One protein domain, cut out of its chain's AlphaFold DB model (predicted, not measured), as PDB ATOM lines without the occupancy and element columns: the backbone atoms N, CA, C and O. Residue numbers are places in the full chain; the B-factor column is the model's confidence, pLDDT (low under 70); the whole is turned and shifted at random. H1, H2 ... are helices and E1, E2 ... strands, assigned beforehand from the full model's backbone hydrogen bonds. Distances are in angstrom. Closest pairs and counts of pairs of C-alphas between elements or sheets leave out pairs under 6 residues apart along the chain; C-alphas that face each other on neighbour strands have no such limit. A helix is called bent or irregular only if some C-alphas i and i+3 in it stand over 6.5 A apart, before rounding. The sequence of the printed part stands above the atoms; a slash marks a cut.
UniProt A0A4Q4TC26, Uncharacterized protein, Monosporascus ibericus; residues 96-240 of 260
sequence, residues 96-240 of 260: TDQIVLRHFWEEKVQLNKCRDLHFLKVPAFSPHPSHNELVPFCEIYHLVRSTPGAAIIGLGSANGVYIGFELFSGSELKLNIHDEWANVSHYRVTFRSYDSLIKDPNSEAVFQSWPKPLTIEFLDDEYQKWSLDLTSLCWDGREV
ATOM      1  N   THR A  96     122.799 143.867 100.836       92.31
ATOM      2  CA  THR A  96     121.758 143.268  99.997       92.31
ATOM      3  C   THR A  96     121.382 141.879 100.505       92.31
ATOM      4  O   THR A  96     120.199 141.625 100.718       92.31
ATOM      5  N   ASP A  97     122.363 141.021 100.801       93.00
ATOM      6  CA  ASP A  97     122.097 139.666 101.304       93.00
ATOM      7  C   ASP A  97     121.379 139.689 102.659       93.00
ATOM      8  O   ASP A  97     120.488 138.881 102.895       93.00
ATOM      9  N   GLN A  98     121.712 140.642 103.537       92.94
ATOM     10  CA  GLN A  98     121.004 140.827 104.809       92.94
ATOM     11  C   GLN A  98     119.527 141.183 104.602       92.94
ATOM     12  O   GLN A  98     118.674 140.707 105.345       92.94
ATOM     13  N   ILE A  99     119.207 142.020 103.609       94.19
ATOM     14  CA  ILE A  99     117.819 142.397 103.302       94.19
ATOM     15  C   ILE A  99     117.052 141.191 102.750       94.19
ATOM     16  O   ILE A  99     115.947 140.922 103.214       94.19
ATOM     17  N   VAL A 100     117.651 140.455 101.807       95.81
ATOM     18  CA  VAL A 100     117.059 139.238 101.224       95.81
ATOM     19  C   VAL A 100     116.811 138.192 102.308       95.81
ATOM     20  O   VAL A 100     115.687 137.712 102.448       95.81
ATOM     21  N   LEU A 101     117.829 137.896 103.124       95.25
ATOM     22  CA  LEU A 101     117.720 136.935 104.218       95.25
ATOM     23  C   LEU A 101     116.649 137.357 105.217       95.25
ATOM     24  O   LEU A 101     115.818 136.539 105.588       95.25
ATOM     25  N   ARG A 102     116.640 138.627 105.639       95.81
ATOM     26  CA  ARG A 102     115.642 139.133 106.583       95.81
ATOM     27  C   ARG A 102     114.225 138.964 106.052       95.81
ATOM     28  O   ARG A 102     113.375 138.460 106.779       95.81
ATOM     29  N   HIS A 103     113.985 139.377 104.808       96.50
ATOM     30  CA  HIS A 103     112.667 139.292 104.189       96.50
ATOM     31  C   HIS A 103     112.166 137.846 104.140       96.50
ATOM     32  O   HIS A 103     111.083 137.552 104.643       96.50
ATOM     33  N   PHE A 104     113.005 136.943 103.629       97.19
ATOM     34  CA  PHE A 104     112.724 135.513 103.599       97.19
ATOM     35  C   PHE A 104     112.424 134.957 104.997       97.19
ATOM     36  O   PHE A 104     111.441 134.252 105.218       97.19
ATOM     37  N   TRP A 105     113.273 135.286 105.970       96.56
ATOM     38  CA  TRP A 105     113.195 134.705 107.302       96.56
ATOM     39  C   TRP A 105     111.952 135.162 108.063       96.56
ATOM     40  O   TRP A 105     111.287 134.351 108.705       96.56
ATOM     41  N   GLU A 106     111.611 136.449 107.979       96.56
ATOM     42  CA  GLU A 106     110.405 137.003 108.601       96.56
ATOM     43  C   GLU A 106     109.127 136.389 108.004       96.56
ATOM     44  O   GLU A 106     108.191 136.097 108.753       96.56
ATOM     45  N   GLU A 107     109.100 136.109 106.698       96.94
ATOM     46  CA  GLU A 107     108.005 135.369 106.060       96.94
ATOM     47  C   GLU A 107     107.868 133.955 106.651       96.94
ATOM     48  O   GLU A 107     106.778 133.562 107.083       96.94
ATOM     49  N   LYS A 108     108.974 133.204 106.758       97.06
ATOM     50  CA  LYS A 108     108.947 131.849 107.335       97.06
ATOM     51  C   LYS A 108     108.591 131.850 108.824       97.06
ATOM     52  O   LYS A 108     107.889 130.939 109.269       97.06
ATOM     53  N   VAL A 109     108.982 132.875 109.586       96.00
ATOM     54  CA  VAL A 109     108.529 133.064 110.976       96.00
ATOM     55  C   VAL A 109     107.003 133.152 111.031       96.00
ATOM     56  O   VAL A 109     106.391 132.462 111.845       96.00
ATOM     57  N   GLN A 110     106.371 133.959 110.169       95.88
ATOM     58  CA  GLN A 110     104.906 134.068 110.157       95.88
ATOM     59  C   GLN A 110     104.237 132.760 109.732       95.88
ATOM     60  O   GLN A 110     103.277 132.340 110.375       95.88
ATOM     61  N   LEU A 111     104.778 132.086 108.711       93.88
ATOM     62  CA  LEU A 111     104.262 130.804 108.228       93.88
ATOM     63  C   LEU A 111     104.254 129.724 109.323       93.88
ATOM     64  O   LEU A 111     103.322 128.929 109.407       93.88
ATOM     65  N   ASN A 112     105.276 129.702 110.181       93.75
ATOM     66  CA  ASN A 112     105.445 128.663 111.199       93.75
ATOM     67  C   ASN A 112     104.922 129.064 112.589       93.75
ATOM     68  O   ASN A 112     104.956 128.247 113.506       93.75
ATOM     69  N   LYS A 113     104.404 130.286 112.765       91.38
ATOM     70  CA  LYS A 113     104.003 130.836 114.073       91.38
ATOM     71  C   LYS A 113     102.942 130.007 114.805       91.38
ATOM     72  O   LYS A 113     102.933 129.979 116.033       91.38
ATOM     73  N   CYS A 114     102.035 129.380 114.061       89.00
ATOM     74  CA  CYS A 114     100.908 128.628 114.618       89.00
ATOM     75  C   CYS A 114     101.142 127.113 114.657       89.00
ATOM     76  O   CYS A 114     100.247 126.386 115.082       89.00
ATOM     77  N   ARG A 115     102.299 126.634 114.184       91.81
ATOM     78  CA  ARG A 115     102.604 125.202 114.162       91.81
ATOM     79  C   ARG A 115     103.021 124.749 115.553       91.81
ATOM     80  O   ARG A 115     103.836 125.412 116.194       91.81
ATOM     81  N   ASP A 116     102.486 123.620 115.998       92.12
ATOM     82  CA  ASP A 116     102.876 123.013 117.267       92.12
ATOM     83  C   ASP A 116     103.830 121.854 117.002       92.12
ATOM     84  O   ASP A 116     103.427 120.710 116.784       92.12
ATOM     85  N   LEU A 117     105.113 122.195 116.903       93.06
ATOM     86  CA  LEU A 117     106.165 121.264 116.526       93.06
ATOM     87  C   LEU A 117     106.876 120.729 117.758       93.06
ATOM     88  O   LEU A 117     107.208 121.463 118.692       93.06
ATOM     89  N   HIS A 118     107.169 119.439 117.720       92.31
ATOM     90  CA  HIS A 118     107.839 118.730 118.790       92.31
ATOM     91  C   HIS A 118     108.864 117.758 118.226       92.31
ATOM     92  O   HIS A 118     108.709 117.239 117.120       92.31
ATOM     93  N   PHE A 119     109.882 117.445 119.019       91.50
ATOM     94  CA  PHE A 119     110.629 116.212 118.820       91.50
ATOM     95  C   PHE A 119     110.868 115.494 120.140       91.50
ATOM     96  O   PHE A 119     111.031 116.110 121.195       91.50
ATOM     97  N   LEU A 120     110.905 114.170 120.059       90.25
ATOM     98  CA  LEU A 120     111.348 113.300 121.140       90.25
ATOM     99  C   LEU A 120     112.733 112.786 120.791       90.25
ATOM    100  O   LEU A 120     112.917 112.194 119.730       90.25
ATOM    101  N   LYS A 121     113.702 113.043 121.668       89.62
ATOM    102  CA  LYS A 121     115.079 112.580 121.538       89.62
ATOM    103  C   LYS A 121     115.261 111.319 122.369       89.62
ATOM    104  O   LYS A 121     115.156 111.357 123.590       89.62
ATOM    105  N   VAL A 122     115.570 110.230 121.689       86.38
ATOM    106  CA  VAL A 122     115.901 108.914 122.231       86.38
ATOM    107  C   VAL A 122     117.435 108.777 122.267       86.38
ATOM    108  O   VAL A 122     118.128 109.384 121.434       86.38
ATOM    109  N   PRO A 123     118.005 108.008 123.215       82.94
ATOM    110  CA  PRO A 123     119.422 107.660 123.188       82.94
ATOM    111  C   PRO A 123     119.867 107.126 121.822       82.94
ATOM    112  O   PRO A 123     119.094 106.505 121.092       82.94
ATOM    113  N   ALA A 124     121.122 107.394 121.460       84.88
ATOM    114  CA  ALA A 124     121.679 106.889 120.213       84.88
ATOM    115  C   ALA A 124     121.694 105.357 120.222       84.88
ATOM    116  O   ALA A 124     122.079 104.744 121.217       84.88
ATOM    117  N   PHE A 125     121.315 104.756 119.097       85.50
ATOM    118  CA  PHE A 125     121.448 103.319 118.912       85.50
ATOM    119  C   PHE A 125     122.916 102.915 118.848       85.50
ATOM    120  O   PHE A 125     123.733 103.575 118.196       85.50
ATOM    121  N   SER A 126     123.240 101.790 119.475       86.00
ATOM    122  CA  SER A 126     124.483 101.088 119.190       86.00
ATOM    123  C   SER A 126     124.557 100.673 117.703       86.00
ATOM    124  O   SER A 126     123.531 100.588 117.024       86.00
ATOM    125  N   PRO A 127     125.756 100.376 117.157       86.38
ATOM    126  CA  PRO A 127     125.899  99.923 115.768       86.38
ATOM    127  C   PRO A 127     125.090  98.658 115.431       86.38
ATOM    128  O   PRO A 127     124.794  98.408 114.267       86.38
ATOM    129  N   HIS A 128     124.743  97.868 116.450       87.69
ATOM    130  CA  HIS A 128     123.892  96.686 116.352       87.69
ATOM    131  C   HIS A 128     122.785  96.803 117.405       87.69
ATOM    132  O   HIS A 128     122.914  96.209 118.479       87.69
ATOM    133  N   PRO A 129     121.728  97.591 117.129       86.06
ATOM    134  CA  PRO A 129     120.737  97.929 118.133       86.06
ATOM    135  C   PRO A 129     120.052  96.675 118.668       86.06
ATOM    136  O   PRO A 129     119.513  95.855 117.921       86.06
ATOM    137  N   SER A 130     120.084  96.533 119.986       85.88
ATOM    138  CA  SER A 130     119.380  95.483 120.707       85.88
ATOM    139  C   SER A 130     117.870  95.728 120.698       85.88
ATOM    140  O   SER A 130     117.396  96.840 120.465       85.88
ATOM    141  N   HIS A 131     117.089  94.690 121.007       85.06
ATOM    142  CA  HIS A 131     115.636  94.832 121.129       85.06
ATOM    143  C   HIS A 131     115.252  95.921 122.144       85.06
ATOM    144  O   HIS A 131     114.389  96.742 121.858       85.06
ATOM    145  N   ASN A 132     115.970  95.995 123.266       82.50
ATOM    146  CA  ASN A 132     115.729  96.981 124.319       82.50
ATOM    147  C   ASN A 132     115.994  98.426 123.863       82.50
ATOM    148  O   ASN A 132     115.369  99.344 124.376       82.50
ATOM    149  N   GLU A 133     116.903  98.642 122.905       81.81
ATOM    150  CA  GLU A 133     117.134  99.970 122.318       81.81
ATOM    151  C   GLU A 133     116.030 100.345 121.318       81.81
ATOM    152  O   GLU A 133     115.647 101.508 121.219       81.81
ATOM    153  N   LEU A 134     115.498  99.363 120.584       85.38
ATOM    154  CA  LEU A 134     114.495  99.593 119.542       85.38
ATOM    155  C   LEU A 134     113.073  99.738 120.084       85.38
ATOM    156  O   LEU A 134     112.289 100.480 119.495       85.38
ATOM    157  N   VAL A 135     112.730  99.036 121.167       85.00
ATOM    158  CA  VAL A 135     111.371  99.033 121.731       85.00
ATOM    159  C   VAL A 135     110.884 100.454 122.047       85.00
ATOM    160  O   VAL A 135     109.879 100.840 121.449       85.00
ATOM    161  N   PRO A 136     111.604 101.292 122.825       82.00
ATOM    162  CA  PRO A 136     111.146 102.652 123.122       82.00
ATOM    163  C   PRO A 136     110.938 103.499 121.862       82.00
ATOM    164  O   PRO A 136     109.956 104.227 121.744       82.00
ATOM    165  N   PHE A 137     111.833 103.379 120.877       87.25
ATOM    166  CA  PHE A 137     111.702 104.103 119.615       87.25
ATOM    167  C   PHE A 137     110.452 103.675 118.835       87.25
ATOM    168  O   PHE A 137     109.687 104.524 118.379       87.25
ATOM    169  N   CYS A 138     110.231 102.367 118.690       89.00
ATOM    170  CA  CYS A 138     109.077 101.821 117.983       89.00
ATOM    171  C   CYS A 138     107.763 102.178 118.686       89.00
ATOM    172  O   CYS A 138     106.801 102.549 118.017       89.00
ATOM    173  N   GLU A 139     107.718 102.104 120.015       88.06
ATOM    174  CA  GLU A 139     106.540 102.473 120.799       88.06
ATOM    175  C   GLU A 139     106.193 103.950 120.646       88.06
ATOM    176  O   GLU A 139     105.048 104.271 120.332       88.06
ATOM    177  N   ILE A 140     107.175 104.847 120.777       87.19
ATOM    178  CA  ILE A 140     106.964 106.286 120.578       87.19
ATOM    179  C   ILE A 140     106.513 106.561 119.143       87.19
ATOM    180  O   ILE A 140     105.558 107.309 118.922       87.19
ATOM    181  N   TYR A 141     107.154 105.933 118.156       91.12
ATOM    182  CA  TYR A 141     106.769 106.073 116.755       91.12
ATOM    183  C   TYR A 141     105.312 105.641 116.529       91.12
ATOM    184  O   TYR A 141     104.538 106.355 115.885       91.12
ATOM    185  N   HIS A 142     104.912 104.495 117.085       90.75
ATOM    186  CA  HIS A 142     103.542 104.000 116.999       90.75
ATOM    187  C   HIS A 142     102.548 104.885 117.753       90.75
ATOM    188  O   HIS A 142     101.454 105.121 117.239       90.75
ATOM    189  N   LEU A 143     102.917 105.411 118.920       89.19
ATOM    190  CA  LEU A 143     102.096 106.335 119.695       89.19
ATOM    191  C   LEU A 143     101.808 107.609 118.895       89.19
ATOM    192  O   LEU A 143     100.647 107.958 118.700       89.19
ATOM    193  N   VAL A 144     102.841 108.263 118.361       90.38
ATOM    194  CA  VAL A 144     102.674 109.474 117.544       90.38
ATOM    195  C   VAL A 144     101.827 109.169 116.312       90.38
ATOM    196  O   VAL A 144     100.871 109.883 116.027       90.38
ATOM    197  N   ARG A 145     102.117 108.072 115.604       91.75
ATOM    198  CA  ARG A 145     101.386 107.694 114.386       91.75
ATOM    199  C   ARG A 145      99.913 107.347 114.637       91.75
ATOM    200  O   ARG A 145      99.095 107.512 113.736       91.75
ATOM    201  N   SER A 146      99.585 106.811 115.809       90.44
ATOM    202  CA  SER A 146      98.212 106.436 116.174       90.44
ATOM    203  C   SER A 146      97.434 107.566 116.845       90.44
ATOM    204  O   SER A 146      96.211 107.471 116.945       90.44
ATOM    205  N   THR A 147      98.109 108.639 117.267       89.31
ATOM    206  CA  THR A 147      97.476 109.791 117.912       89.31
ATOM    207  C   THR A 147      96.704 110.618 116.879       89.31
ATOM    208  O   THR A 147      97.302 111.141 115.934       89.31
ATOM    209  N   PRO A 148      95.374 110.771 117.030       89.50
ATOM    210  CA  PRO A 148      94.592 111.632 116.156       89.50
ATOM    211  C   PRO A 148      95.102 113.071 116.220       89.50
ATOM    212  O   PRO A 148      95.307 113.609 117.304       89.50
ATOM    213  N   GLY A 149      95.300 113.685 115.054       90.00
ATOM    214  CA  GLY A 149      95.813 115.049 114.969       90.00
ATOM    215  C   GLY A 149      97.312 115.182 115.245       90.00
ATOM    216  O   GLY A 149      97.782 116.302 115.385       90.00
ATOM    217  N   ALA A 150      98.075 114.086 115.265       92.25
ATOM    218  CA  ALA A 150      99.530 114.122 115.184       92.25
ATOM    219  C   ALA A 150     100.011 113.695 113.786       92.25
ATOM    220  O   ALA A 150      99.441 112.792 113.168       92.25
ATOM    221  N   ALA A 151     101.080 114.315 113.287       91.81
ATOM    222  CA  ALA A 151     101.757 113.892 112.064       91.81
ATOM    223  C   ALA A 151     103.270 113.850 112.259       91.81
ATOM    224  O   ALA A 151     103.869 114.800 112.753       91.81
ATOM    225  N   ILE A 152     103.897 112.755 111.831       91.88
ATOM    226  CA  ILE A 152     105.357 112.640 111.806       91.88
ATOM    227  C   ILE A 152     105.878 113.471 110.638       91.88
ATOM    228  O   ILE A 152     105.452 113.269 109.502       91.88
ATOM    229  N   ILE A 153     106.809 114.376 110.925       89.50
ATOM    230  CA  ILE A 153     107.393 115.286 109.930       89.50
ATOM    231  C   ILE A 153     108.860 114.983 109.632       89.50
ATOM    232  O   ILE A 153     109.342 115.329 108.559       89.50
ATOM    233  N   GLY A 154     109.560 114.291 110.536       85.50
ATOM    234  CA  GLY A 154     110.961 113.945 110.330       85.50
ATOM    235  C   GLY A 154     111.478 112.905 111.315       85.50
ATOM    236  O   GLY A 154     110.990 112.786 112.440       85.50
ATOM    237  N   LEU A 155     112.486 112.157 110.876       87.44
ATOM    238  CA  LEU A 155     113.299 111.264 111.696       87.44
ATOM    239  C   LEU A 155     114.759 111.653 111.471       87.44
ATOM    240  O   LEU A 155     115.147 111.887 110.326       87.44
ATOM    241  N   GLY A 156     115.579 111.685 112.517       81.00
ATOM    242  CA  GLY A 156     116.994 112.015 112.348       81.00
ATOM    243  C   GLY A 156     117.910 111.426 113.408       81.00
ATOM    244  O   GLY A 156     117.458 110.834 114.389       81.00
ATOM    245  N   SER A 157     119.217 111.551 113.154       73.69
ATOM    246  CA  SER A 157     120.280 110.856 113.896       73.69
ATOM    247  C   SER A 157     121.456 111.745 114.330       73.69
ATOM    248  O   SER A 157     122.422 111.240 114.898       73.69
ATOM    249  N   ALA A 158     121.429 113.053 114.044       56.84
ATOM    250  CA  ALA A 158     122.625 113.904 114.063       56.84
ATOM    251  C   ALA A 158     123.291 114.065 115.446       56.84
ATOM    252  O   ALA A 158     124.476 114.361 115.504       56.84
ATOM    253  N   ASN A 159     122.567 113.842 116.550       60.47
ATOM    254  CA  ASN A 159     123.091 113.904 117.925       60.47
ATOM    255  C   ASN A 159     122.304 112.985 118.881       60.47
ATOM    256  O   ASN A 159     122.038 113.338 120.034       60.47
ATOM    257  N   GLY A 160     121.869 111.834 118.369       68.75
ATOM    258  CA  GLY A 160     120.866 110.951 118.970       68.75
ATOM    259  C   GLY A 160     119.746 110.659 117.978       68.75
ATOM    260  O   GLY A 160     119.681 111.293 116.926       68.75
ATOM    261  N   VAL A 161     118.880 109.704 118.305       85.06
ATOM    262  CA  VAL A 161     117.747 109.335 117.452       85.06
ATOM    263  C   VAL A 161     116.563 110.202 117.844       85.06
ATOM    264  O   VAL A 161     116.241 110.278 119.025       85.06
ATOM    265  N   TYR A 162     115.910 110.869 116.896       89.62
ATOM    266  CA  TYR A 162     114.726 111.664 117.213       89.62
ATOM    267  C   TYR A 162     113.534 111.363 116.312       89.62
ATOM    268  O   TYR A 162     113.684 110.980 115.151       89.62
ATOM    269  N   ILE A 163     112.342 111.580 116.870       91.38
ATOM    270  CA  ILE A 163     111.060 111.548 116.159       91.38
ATOM    271  C   ILE A 163     110.469 112.953 116.231       91.38
ATOM    272  O   ILE A 163     110.071 113.400 117.306       91.38
ATOM    273  N   GLY A 164     110.453 113.650 115.096       92.19
ATOM    274  CA  GLY A 164     109.849 114.967 114.936       92.19
ATOM    275  C   GLY A 164     108.396 114.850 114.492       92.19
ATOM    276  O   GLY A 164     108.089 114.127 113.539       92.19
ATOM    277  N   PHE A 165     107.499 115.563 115.162       92.75
ATOM    278  CA  PHE A 165     106.072 115.534 114.866       92.75
ATOM    279  C   PHE A 165     105.403 116.889 115.078       92.75
ATOM    280  O   PHE A 165     105.889 117.748 115.810       92.75
ATOM    281  N   GLU A 166     104.271 117.057 114.413       93.44
ATOM    282  CA  GLU A 166     103.386 118.206 114.520       93.44
ATOM    283  C   GLU A 166     102.073 117.777 115.175       93.44
ATOM    284  O   GLU A 166     101.527 116.725 114.831       93.44
ATOM    285  N   LEU A 167     101.575 118.590 116.107       91.81
ATOM    286  CA  LEU A 167     100.244 118.455 116.690       91.81
ATOM    287  C   LEU A 167      99.304 119.496 116.074       91.81
ATOM    288  O   LEU A 167      99.562 120.698 116.087       91.81
ATOM    289  N   PHE A 168      98.184 119.030 115.537       89.62
ATOM    290  CA  PHE A 168      97.124 119.872 114.999       89.62
ATOM    291  C   PHE A 168      96.107 120.225 116.088       89.62
ATOM    292  O   PHE A 168      95.870 119.456 117.021       89.62
ATOM    293  N   SER A 169      95.521 121.419 115.957       80.25
ATOM    294  CA  SER A 169      94.778 122.154 116.990       80.25
ATOM    295  C   SER A 169      93.987 121.294 117.983       80.25
ATOM    296  O   SER A 169      92.994 120.665 117.626       80.25
ATOM    297  N   GLY A 170      94.403 121.360 119.254       68.19
ATOM    298  CA  GLY A 170      93.726 120.738 120.399       68.19
ATOM    299  C   GLY A 170      94.129 119.289 120.681       68.19
ATOM    300  O   GLY A 170      93.629 118.705 121.639       68.19
ATOM    301  N   SER A 171      95.018 118.715 119.871       80.06
ATOM    302  CA  SER A 171      95.539 117.368 120.095       80.06
ATOM    303  C   SER A 171      96.620 117.398 121.168       80.06
ATOM    304  O   SER A 171      97.521 118.232 121.129       80.06
ATOM    305  N   GLU A 172      96.548 116.465 122.109       78.75
ATOM    306  CA  GLU A 172      97.574 116.269 123.128       78.75
ATOM    307  C   GLU A 172      98.198 114.891 122.942       78.75
ATOM    308  O   GLU A 172      97.496 113.877 122.882       78.75
ATOM    309  N   LEU A 173      99.529 114.847 122.884       78.00
ATOM    310  CA  LEU A 173     100.254 113.591 122.960       78.00
ATOM    311  C   LEU A 173     100.422 113.225 124.434       78.00
ATOM    312  O   LEU A 173     101.221 113.832 125.143       78.00
ATOM    313  N   LYS A 174      99.669 112.229 124.903       74.81
ATOM    314  CA  LYS A 174      99.838 111.703 126.261       74.81
ATOM    315  C   LYS A 174     101.030 110.760 126.292       74.81
ATOM    316  O   LYS A 174     100.916 109.592 125.920       74.81
ATOM    317  N   LEU A 175     102.168 111.279 126.733       70.06
ATOM    318  CA  LEU A 175     103.356 110.484 127.001       70.06
ATOM    319  C   LEU A 175     103.206 109.854 128.385       70.06
ATOM    320  O   LEU A 175     103.547 110.448 129.401       70.06
ATOM    321  N   ASN A 176     102.685 108.632 128.436       66.06
ATOM    322  CA  ASN A 176     102.820 107.824 129.641       66.06
ATOM    323  C   ASN A 176     104.261 107.312 129.673       66.06
ATOM    324  O   ASN A 176     104.555 106.263 129.107       66.06
ATOM    325  N   ILE A 177     105.166 108.099 130.258       60.94
ATOM    326  CA  ILE A 177     106.581 107.743 130.374       60.94
ATOM    327  C   ILE A 177     106.675 106.514 131.284       60.94
ATOM    328  O   ILE A 177     106.597 106.614 132.507       60.94
ATOM    329  N   HIS A 178     106.781 105.340 130.665       63.44
ATOM    330  CA  HIS A 178     107.134 104.098 131.340       63.44
ATOM    331  C   HIS A 178     108.596 104.178 131.814       63.44
ATOM    332  O   HIS A 178     109.381 104.950 131.261       63.44
ATOM    333  N   ASP A 179     108.995 103.363 132.797       59.12
ATOM    334  CA  ASP A 179     110.387 103.328 133.293       59.12
ATOM    335  C   ASP A 179     111.414 103.105 132.159       59.12
ATOM    336  O   ASP A 179     112.553 103.565 132.222       59.12
ATOM    337  N   GLU A 180     110.986 102.461 131.070       62.16
ATOM    338  CA  GLU A 180     111.772 102.192 129.859       62.16
ATOM    339  C   GLU A 180     112.076 103.452 129.023       62.16
ATOM    340  O   GLU A 180     112.969 103.441 128.175       62.16
ATOM    341  N   TRP A 181     111.372 104.560 129.266       71.00
ATOM    342  CA  TRP A 181     111.519 105.835 128.553       71.00
ATOM    343  C   TRP A 181     112.268 106.893 129.379       71.00
ATOM    344  O   TRP A 181     112.346 108.047 128.966       71.00
ATOM    345  N   ALA A 182     112.862 106.524 130.520       67.50
ATOM    346  CA  ALA A 182     113.508 107.459 131.452       67.50
ATOM    347  C   ALA A 182     114.611 108.346 130.829       67.50
ATOM    348  O   ALA A 182     114.920 109.410 131.359       67.50
ATOM    349  N   ASN A 183     115.195 107.929 129.701       78.56
ATOM    350  CA  ASN A 183     116.245 108.668 128.990       78.56
ATOM    351  C   ASN A 183     115.740 109.404 127.736       78.56
ATOM    352  O   ASN A 183     116.552 109.855 126.925       78.56
ATOM    353  N   VAL A 184     114.422 109.485 127.536       83.50
ATOM    354  CA  VAL A 184     113.813 110.198 126.411       83.50
ATOM    355  C   VAL A 184     113.558 111.646 126.815       83.50
ATOM    356  O   VAL A 184     112.846 111.919 127.777       83.50
ATOM    357  N   SER A 185     114.112 112.587 126.055       87.19
ATOM    358  CA  SER A 185     113.889 114.019 126.267       87.19
ATOM    359  C   SER A 185     112.858 114.555 125.277       87.19
ATOM    360  O   SER A 185     112.969 114.327 124.069       87.19
ATOM    361  N   HIS A 186     111.886 115.321 125.766       89.19
ATOM    362  CA  HIS A 186     110.876 115.987 124.941       89.19
ATOM    363  C   HIS A 186     111.249 117.441 124.694       89.19
ATOM    364  O   HIS A 186     111.611 118.163 125.618       89.19
ATOM    365  N   TYR A 187     111.134 117.888 123.449       90.88
ATOM    366  CA  TYR A 187     111.368 119.270 123.061       90.88
ATOM    367  C   TYR A 187     110.169 119.819 122.304       90.88
ATOM    368  O   TYR A 187     109.589 119.147 121.449       90.88
ATOM    369  N   ARG A 188     109.837 121.077 122.589       92.12
ATOM    370  CA  ARG A 188     108.962 121.900 121.759       92.12
ATOM    371  C   ARG A 188     109.820 122.784 120.872       92.12
ATOM    372  O   ARG A 188     110.815 123.341 121.336       92.12
ATOM    373  N   VAL A 189     109.430 122.907 119.615       92.62
ATOM    374  CA  VAL A 189     110.219 123.551 118.572       92.62
ATOM    375  C   VAL A 189     109.472 124.756 118.037       92.62
ATOM    376  O   VAL A 189     108.280 124.691 117.747       92.62
ATOM    377  N   THR A 190     110.185 125.862 117.884       93.62
ATOM    378  CA  THR A 190     109.665 127.072 117.244       93.62
ATOM    379  C   THR A 190     110.632 127.550 116.180       93.62
ATOM    380  O   THR A 190     111.843 127.393 116.331       93.62
ATOM    381  N   PHE A 191     110.112 128.154 115.112       95.19
ATOM    382  CA  PHE A 191     110.968 128.746 114.090       95.19
ATOM    383  C   PHE A 191     111.750 129.925 114.685       95.19
ATOM    384  O   PHE A 191     111.168 130.822 115.305       95.19
ATOM    385  N   ARG A 192     113.073 129.897 114.524       94.62
ATOM    386  CA  ARG A 192     114.008 130.872 115.091       94.62
ATOM    387  C   ARG A 192     113.725 132.264 114.530       94.62
ATOM    388  O   ARG A 192     113.494 132.429 113.335       94.62
ATOM    389  N   SER A 193     113.783 133.293 115.373       94.38
ATOM    390  CA  SER A 193     113.653 134.684 114.906       94.38
ATOM    391  C   SER A 193     114.894 135.144 114.131       94.38
ATOM    392  O   SER A 193     116.005 134.709 114.431       94.38
ATOM    393  N   TYR A 194     114.724 136.077 113.187       93.31
ATOM    394  CA  TYR A 194     115.852 136.659 112.447       93.31
ATOM    395  C   TYR A 194     116.896 137.286 113.387       93.31
ATOM    396  O   TYR A 194     118.091 137.076 113.213       93.31
ATOM    397  N   ASP A 195     116.454 137.984 114.439       91.81
ATOM    398  CA  ASP A 195     117.355 138.604 115.417       91.81
ATOM    399  C   ASP A 195     118.177 137.587 116.220       91.81
ATOM    400  O   ASP A 195     119.317 137.877 116.581       91.81
ATOM    401  N   SER A 196     117.603 136.420 116.533       91.81
ATOM    402  CA  SER A 196     118.326 135.321 117.188       91.81
ATOM    403  C   SER A 196     119.337 134.703 116.225       91.81
ATOM    404  O   SER A 196     120.502 134.524 116.571       91.81
ATOM    405  N   LEU A 197     118.902 134.467 114.983       91.62
ATOM    406  CA  LEU A 197     119.711 133.891 113.917       91.62
ATOM    407  C   LEU A 197     121.009 134.681 113.686       91.62
ATOM    408  O   LEU A 197     122.091 134.105 113.697       91.62
ATOM    409  N   ILE A 198     120.915 135.997 113.494       90.06
ATOM    410  CA  ILE A 198     122.086 136.829 113.167       90.06
ATOM    411  C   ILE A 198     123.046 137.040 114.344       90.06
ATOM    412  O   ILE A 198     124.160 137.517 114.147       90.06
ATOM    413  N   LYS A 199     122.607 136.746 115.574       88.44
ATOM    414  CA  LYS A 199     123.428 136.856 116.789       88.44
ATOM    415  C   LYS A 199     124.093 135.537 117.166       88.44
ATOM    416  O   LYS A 199     124.979 135.553 118.017       88.44
ATOM    417  N   ASP A 200     123.668 134.421 116.576       86.00
ATOM    418  CA  ASP A 200     124.231 133.099 116.836       86.00
ATOM    419  C   ASP A 200     125.581 132.942 116.111       86.00
ATOM    420  O   ASP A 200     125.614 132.899 114.877       86.00
ATOM    421  N   PRO A 201     126.702 132.797 116.846       83.25
ATOM    422  CA  PRO A 201     128.023 132.640 116.241       83.25
ATOM    423  C   PRO A 201     128.131 131.415 115.325       83.25
ATOM    424  O   PRO A 201     128.929 131.418 114.391       83.25
ATOM    425  N   ASN A 202     127.330 130.371 115.566       84.62
ATOM    426  CA  ASN A 202     127.349 129.164 114.737       84.62
ATOM    427  C   ASN A 202     126.691 129.392 113.372       84.62
ATOM    428  O   ASN A 202     127.055 128.746 112.391       84.62
ATOM    429  N   SER A 203     125.746 130.329 113.300       87.94
ATOM    430  CA  SER A 203     125.049 130.661 112.060       87.94
ATOM    431  C   SER A 203     125.962 131.423 111.088       87.94
ATOM    432  O   SER A 203     125.869 131.233 109.876       87.94
ATOM    433  N   GLU A 204     126.932 132.185 111.603       84.75
ATOM    434  CA  GLU A 204     127.920 132.924 110.802       84.75
ATOM    435  C   GLU A 204     128.732 132.009 109.869       84.75
ATOM    436  O   GLU A 204     128.906 132.313 108.689       84.75
ATOM    437  N   ALA A 205     129.189 130.855 110.370       85.00
ATOM    438  CA  ALA A 205     129.930 129.882 109.563       85.00
ATOM    439  C   ALA A 205     129.074 129.317 108.416       85.00
ATOM    440  O   ALA A 205     129.577 129.067 107.320       85.00
ATOM    441  N   VAL A 206     127.767 129.164 108.644       89.06
ATOM    442  CA  VAL A 206     126.828 128.697 107.620       89.06
ATOM    443  C   VAL A 206     126.641 129.771 106.546       89.06
ATOM    444  O   VAL A 206     126.766 129.473 105.358       89.06
ATOM    445  N   PHE A 207     126.451 131.032 106.939       90.44
ATOM    446  CA  PHE A 207     126.268 132.156 106.010       90.44
ATOM    447  C   PHE A 207     127.441 132.361 105.051       90.44
ATOM    448  O   PHE A 207     127.236 132.799 103.913       90.44
ATOM    449  N   GLN A 208     128.657 132.038 105.496       87.56
ATOM    450  CA  GLN A 208     129.870 132.091 104.678       87.56
ATOM    451  C   GLN A 208     129.901 131.023 103.584       87.56
ATOM    452  O   GLN A 208     130.500 131.246 102.537       87.56
ATOM    453  N   SER A 209     129.248 129.880 103.808       89.44
ATOM    454  CA  SER A 209     129.193 128.789 102.828       89.44
ATOM    455  C   SER A 209     128.119 128.983 101.754       89.44
ATOM    456  O   SER A 209     128.137 128.299 100.733       89.44
ATOM    457  N   TRP A 210     127.188 129.919 101.961       92.19
ATOM    458  CA  TRP A 210     126.108 130.187 101.015       92.19
ATOM    459  C   TRP A 210     126.589 130.904  99.747       92.19
ATOM    460  O   TRP A 210     127.448 131.790  99.831       92.19
ATOM    461  N   PRO A 211     125.990 130.594  98.580       92.25
ATOM    462  CA  PRO A 211     126.285 131.289  97.336       92.25
ATOM    463  C   PRO A 211     125.978 132.788  97.454       92.25
ATOM    464  O   PRO A 211     125.062 133.201  98.169       92.25
ATOM    465  N   LYS A 212     126.771 133.602  96.745       90.88
ATOM    466  CA  LYS A 212     126.621 135.062  96.674       90.88
ATOM    467  C   LYS A 212     126.422 135.495  95.210       90.88
ATOM    468  O   LYS A 212     127.179 135.023  94.360       90.88
ATOM    469  N   PRO A 213     125.483 136.412  94.905       91.62
ATOM    470  CA  PRO A 213     124.526 137.025  95.831       91.62
ATOM    471  C   PRO A 213     123.490 136.012  96.335       91.62
ATOM    472  O   PRO A 213     123.204 135.022  95.664       91.62
ATOM    473  N   LEU A 214     122.947 136.259  97.525       94.50
ATOM    474  CA  LEU A 214     121.901 135.423  98.098       94.50
ATOM    475  C   LEU A 214     120.588 135.640  97.338       94.50
ATOM    476  O   LEU A 214     120.196 136.783  97.092       94.50
ATOM    477  N   THR A 215     119.893 134.556  96.996       95.31
ATOM    478  CA  THR A 215     118.590 134.615  96.318       95.31
ATOM    479  C   THR A 215     117.513 133.901  97.129       95.31
ATOM    480  O   THR A 215     117.818 133.060  97.979       95.31
ATOM    481  N   ILE A 216     116.247 134.254  96.887       96.19
ATOM    482  CA  ILE A 216     115.102 133.639  97.573       96.19
ATOM    483  C   ILE A 216     114.977 132.163  97.188       96.19
ATOM    484  O   ILE A 216     114.713 131.337  98.050       96.19
ATOM    485  N   GLU A 217     115.255 131.818  95.932       96.12
ATOM    486  CA  GLU A 217     115.171 130.449  95.418       96.12
ATOM    487  C   GLU A 217     116.146 129.521  96.146       96.12
ATOM    488  O   GLU A 217     115.762 128.445  96.595       96.12
ATOM    489  N   PHE A 218     117.391 129.970  96.340       95.75
ATOM    490  CA  PHE A 218     118.368 129.223  97.130       95.75
ATOM    491  C   PHE A 218     117.891 129.019  98.576       95.75
ATOM    492  O   PHE A 218     118.014 127.926  99.126       95.75
ATOM    493  N   LEU A 219     117.347 130.069  99.199       96.38
ATOM    494  CA  LEU A 219     116.853 129.995 100.573       96.38
ATOM    495  C   LEU A 219     115.635 129.072 100.701       96.38
ATOM    496  O   LEU A 219     115.533 128.352 101.692       96.38
ATOM    497  N   ASP A 220     114.735 129.059  99.718       96.50
ATOM    498  CA  ASP A 220     113.601 128.134  99.679       96.50
ATOM    499  C   ASP A 220     114.068 126.681  99.531       96.50
ATOM    500  O   ASP A 220     113.586 125.820 100.270       96.50
ATOM    501  N   ASP A 221     115.036 126.406  98.652       95.38
ATOM    502  CA  ASP A 221     115.618 125.067  98.477       95.38
ATOM    503  C   ASP A 221     116.265 124.550  99.770       95.38
ATOM    504  O   ASP A 221     116.094 123.387 100.153       95.38
ATOM    505  N   GLU A 222     116.994 125.414 100.474       93.69
ATOM    506  CA  GLU A 222     117.559 125.082 101.779       93.69
ATOM    507  C   GLU A 222     116.473 124.913 102.848       93.69
ATOM    508  O   GLU A 222     116.517 123.961 103.632       93.69
ATOM    509  N   TYR A 223     115.443 125.761 102.845       93.56
ATOM    510  CA  TYR A 223     114.325 125.650 103.778       93.56
ATOM    511  C   TYR A 223     113.555 124.340 103.621       93.56
ATOM    512  O   TYR A 223     113.153 123.770 104.635       93.56
ATOM    513  N   GLN A 224     113.405 123.797 102.409       91.38
ATOM    514  CA  GLN A 224     112.808 122.466 102.238       91.38
ATOM    515  C   GLN A 224     113.569 121.402 103.040       91.38
ATOM    516  O   GLN A 224     112.948 120.562 103.686       91.38
ATOM    517  N   LYS A 225     114.902 121.483 103.088       89.00
ATOM    518  CA  LYS A 225     115.740 120.563 103.872       89.00
ATOM    519  C   LYS A 225     115.618 120.846 105.366       89.00
ATOM    520  O   LYS A 225     115.367 119.932 106.149       89.00
ATOM    521  N   TRP A 226     115.752 122.111 105.761       89.56
ATOM    522  CA  TRP A 226     115.670 122.520 107.163       89.56
ATOM    523  C   TRP A 226     114.303 122.209 107.778       89.56
ATOM    524  O   TRP A 226     114.215 121.830 108.941       89.56
ATOM    525  N   SER A 227     113.228 122.297 106.996       87.94
ATOM    526  CA  SER A 227     111.867 122.043 107.470       87.94
ATOM    527  C   SER A 227     111.611 120.589 107.884       87.94
ATOM    528  O   SER A 227     110.737 120.340 108.714       87.94
ATOM    529  N   LEU A 228     112.391 119.651 107.337       84.00
ATOM    530  CA  LEU A 228     112.324 118.221 107.644       84.00
ATOM    531  C   LEU A 228     113.220 117.838 108.829       84.00
ATOM    532  O   LEU A 228     112.949 116.856 109.518       84.00
ATOM    533  N   ASP A 229     114.275 118.614 109.076       86.81
ATOM    534  CA  ASP A 229     115.191 118.420 110.193       86.81
ATOM    535  C   ASP A 229     114.939 119.468 111.279       86.81
ATOM    536  O   ASP A 229     115.464 120.582 111.230       86.81
ATOM    537  N   LEU A 230     114.175 119.091 112.306       87.69
ATOM    538  CA  LEU A 230     113.867 119.957 113.453       87.69
ATOM    539  C   LEU A 230     115.088 120.321 114.315       87.69
ATOM    540  O   LEU A 230     114.954 121.084 115.270       87.69
ATOM    541  N   THR A 231     116.269 119.782 113.999       85.06
ATOM    542  CA  THR A 231     117.547 120.138 114.630       85.06
ATOM    543  C   THR A 231     118.386 121.100 113.788       85.06
ATOM    544  O   THR A 231     119.464 121.515 114.215       85.06
ATOM    545  N   SER A 232     117.895 121.473 112.603       88.44
ATOM    546  CA  SER A 232     118.560 122.406 111.699       88.44
ATOM    547  C   SER A 232     118.573 123.843 112.229       88.44
ATOM    548  O   SER A 232     117.896 124.201 113.194       88.44
ATOM    549  N   LEU A 233     119.344 124.696 111.549       88.81
ATOM    550  CA  LEU A 233     119.634 126.069 111.968       88.81
ATOM    551  C   LEU A 233     118.373 126.933 112.169       88.81
ATOM    552  O   LEU A 233     118.400 127.904 112.925       88.81
ATOM    553  N   CYS A 234     117.268 126.611 111.483       92.06
ATOM    554  CA  CYS A 234     116.076 127.449 111.496       92.06
ATOM    555  C   CYS A 234     115.152 127.205 112.692       92.06
ATOM    556  O   CYS A 234     114.141 127.896 112.836       92.06
ATOM    557  N   TRP A 235     115.494 126.252 113.552       92.62
ATOM    558  CA  TRP A 235     114.673 125.847 114.679       92.62
ATOM    559  C   TRP A 235     115.344 126.164 116.012       92.62
ATOM    560  O   TRP A 235     116.547 125.983 116.194       92.62
ATOM    561  N   ASP A 236     114.531 126.594 116.970       90.94
ATOM    562  CA  ASP A 236     114.902 126.666 118.378       90.94
ATOM    563  C   ASP A 236     114.094 125.626 119.154       90.94
ATOM    564  O   ASP A 236     112.863 125.690 119.215       90.94
ATOM    565  N   GLY A 237     114.799 124.654 119.738       89.56
ATOM    566  CA  GLY A 237     114.224 123.626 120.600       89.56
ATOM    567  C   GLY A 237     114.297 124.024 122.072       89.56
ATOM    568  O   GLY A 237     115.361 124.373 122.581       89.56
ATOM    569  N   ARG A 238     113.176 123.925 122.785       90.19
ATOM    570  CA  ARG A 238     113.106 124.057 124.243       90.19
ATOM    571  C   ARG A 238     112.684 122.729 124.847       90.19
ATOM    572  O   ARG A 238     111.618 122.224 124.505       90.19
ATOM    573  N   GLU A 239     113.487 122.203 125.766       88.25
ATOM    574  CA  GLU A 239     113.128 120.999 126.514       88.25
ATOM    575  C   GLU A 239     111.839 121.248 127.315       88.25
ATOM    576  O   GLU A 239     111.734 122.216 128.077       88.25
ATOM    577  N   VAL A 240     110.846 120.386 127.114       85.12
ATOM    578  CA  VAL A 240     109.606 120.363 127.881       85.12
ATOM    579  C   VAL A 240     109.879 119.540 129.126       85.12
ATOM    580  O   VAL A 240     110.012 118.322 129.078       85.12
TER     581      VAL A 240
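What this domain is: This is residues 96 to 240 of the 260 residues of an uncharacterized protein of Monosporascus ibericus (UniProt A0A4Q4TC26). A strongly twisted sheet of five strands runs through the model, with H2 packed over one face of its E2, E3 and E1 part at one end of the long axis. At the other end H1, H5 and the short H3 gather beyond the E4 and E5 part, and H4 lies farther out beside H3. The printed part has 145 residues with five named helices and five named strands, in the order H1 E1 H2 E2 E3 E4 H3 H4 H5 E5; the sheet order is E2 E3 E1 E4 E5, antiparallel throughout, and the class is mixed, helices and strands. It is only just compact, close to loose, with a radius of gyration of the C-alphas of 17.1 A and spans of 53 by 38 by 23 A.

Where its parts are: H1, residues 96 to 112, begins at C-alpha 96 (121.758, 143.268, 99.997) and is 24.6 A long. E1 is residues 116 to 122, 19.8 A. H2, residues 131 to 146, is 21.5 A long and only just irregular: C-alphas 133 and 136 are 6.6 A apart. E2 is residues 150 to 156 and E3 residues 161 to 167. E4, residues 185 to 191, starts at C-alpha 185 (113.889, 114.019, 126.267). H3 is residues 194 to 197, H4 residues 201 to 209, and H5 residues 216 to 228, 18.6 A. E5, residues 235 to 239, ends at C-alpha 239 (113.128, 120.999, 126.514).

How they stand to each other: E2 and E3 form a hairpin, with N 151 and O 166 2.9 A apart. E3 and E1 have N 122 and O 161 at 2.7 A, E1 and E4 N 121 and O 185 at 2.8 A, and E4 and E5 N 238 and O 188 at 2.8 A, each within hydrogen-bond range. H2 is on the sheet at a height of 10.1 A, in two layers, a helix on one face. It lies over E3 and runs along the strands, at 11 degrees to E3 on the local plane. E1, H2 and E2 make a split strand-helix-strand unit, two strands running the same way with E3 between them, and its crossover is right-handed. H1 only grazes the sheet with residues 105 to 112, and H5 with residues 226 to 228. H1 touches H5 with residues 100 to 104 alone, the closest C-alphas being those of Phe 104 and Ile 216, 6.7 A, at a steep tilt of 39 degrees, the same way. H1 and H3 only just touch, with 3 pairs of C-alphas within 8 A, the closest those of Trp 105 and Tyr 194, 6.1 A. H3 and H4 are close but not clearly touching, with the C-alphas of Leu 197 and Ser 203 closest at 6.5 A. In H1 every O i to N i+4 pair is within hydrogen-bond range; H2 has 10 of 12, H5 7 of 9, and H4 2 of 5, with 3 of 6 O i to N i+3 pairs; H3 is too short for an O i to N i+4 pair.

The domain as a whole: The two C-alphas farthest apart are those of Thr 96 and Asp 179, 53.2 A. The printed part has no cut. The link E3 to E4 is long, residues 168 to 184, and residues 126 to 131 stand free. The mean pLDDT of the printed part is 87.6; residues 158 to 160, 170, 176 to 180 and 182 are under 70.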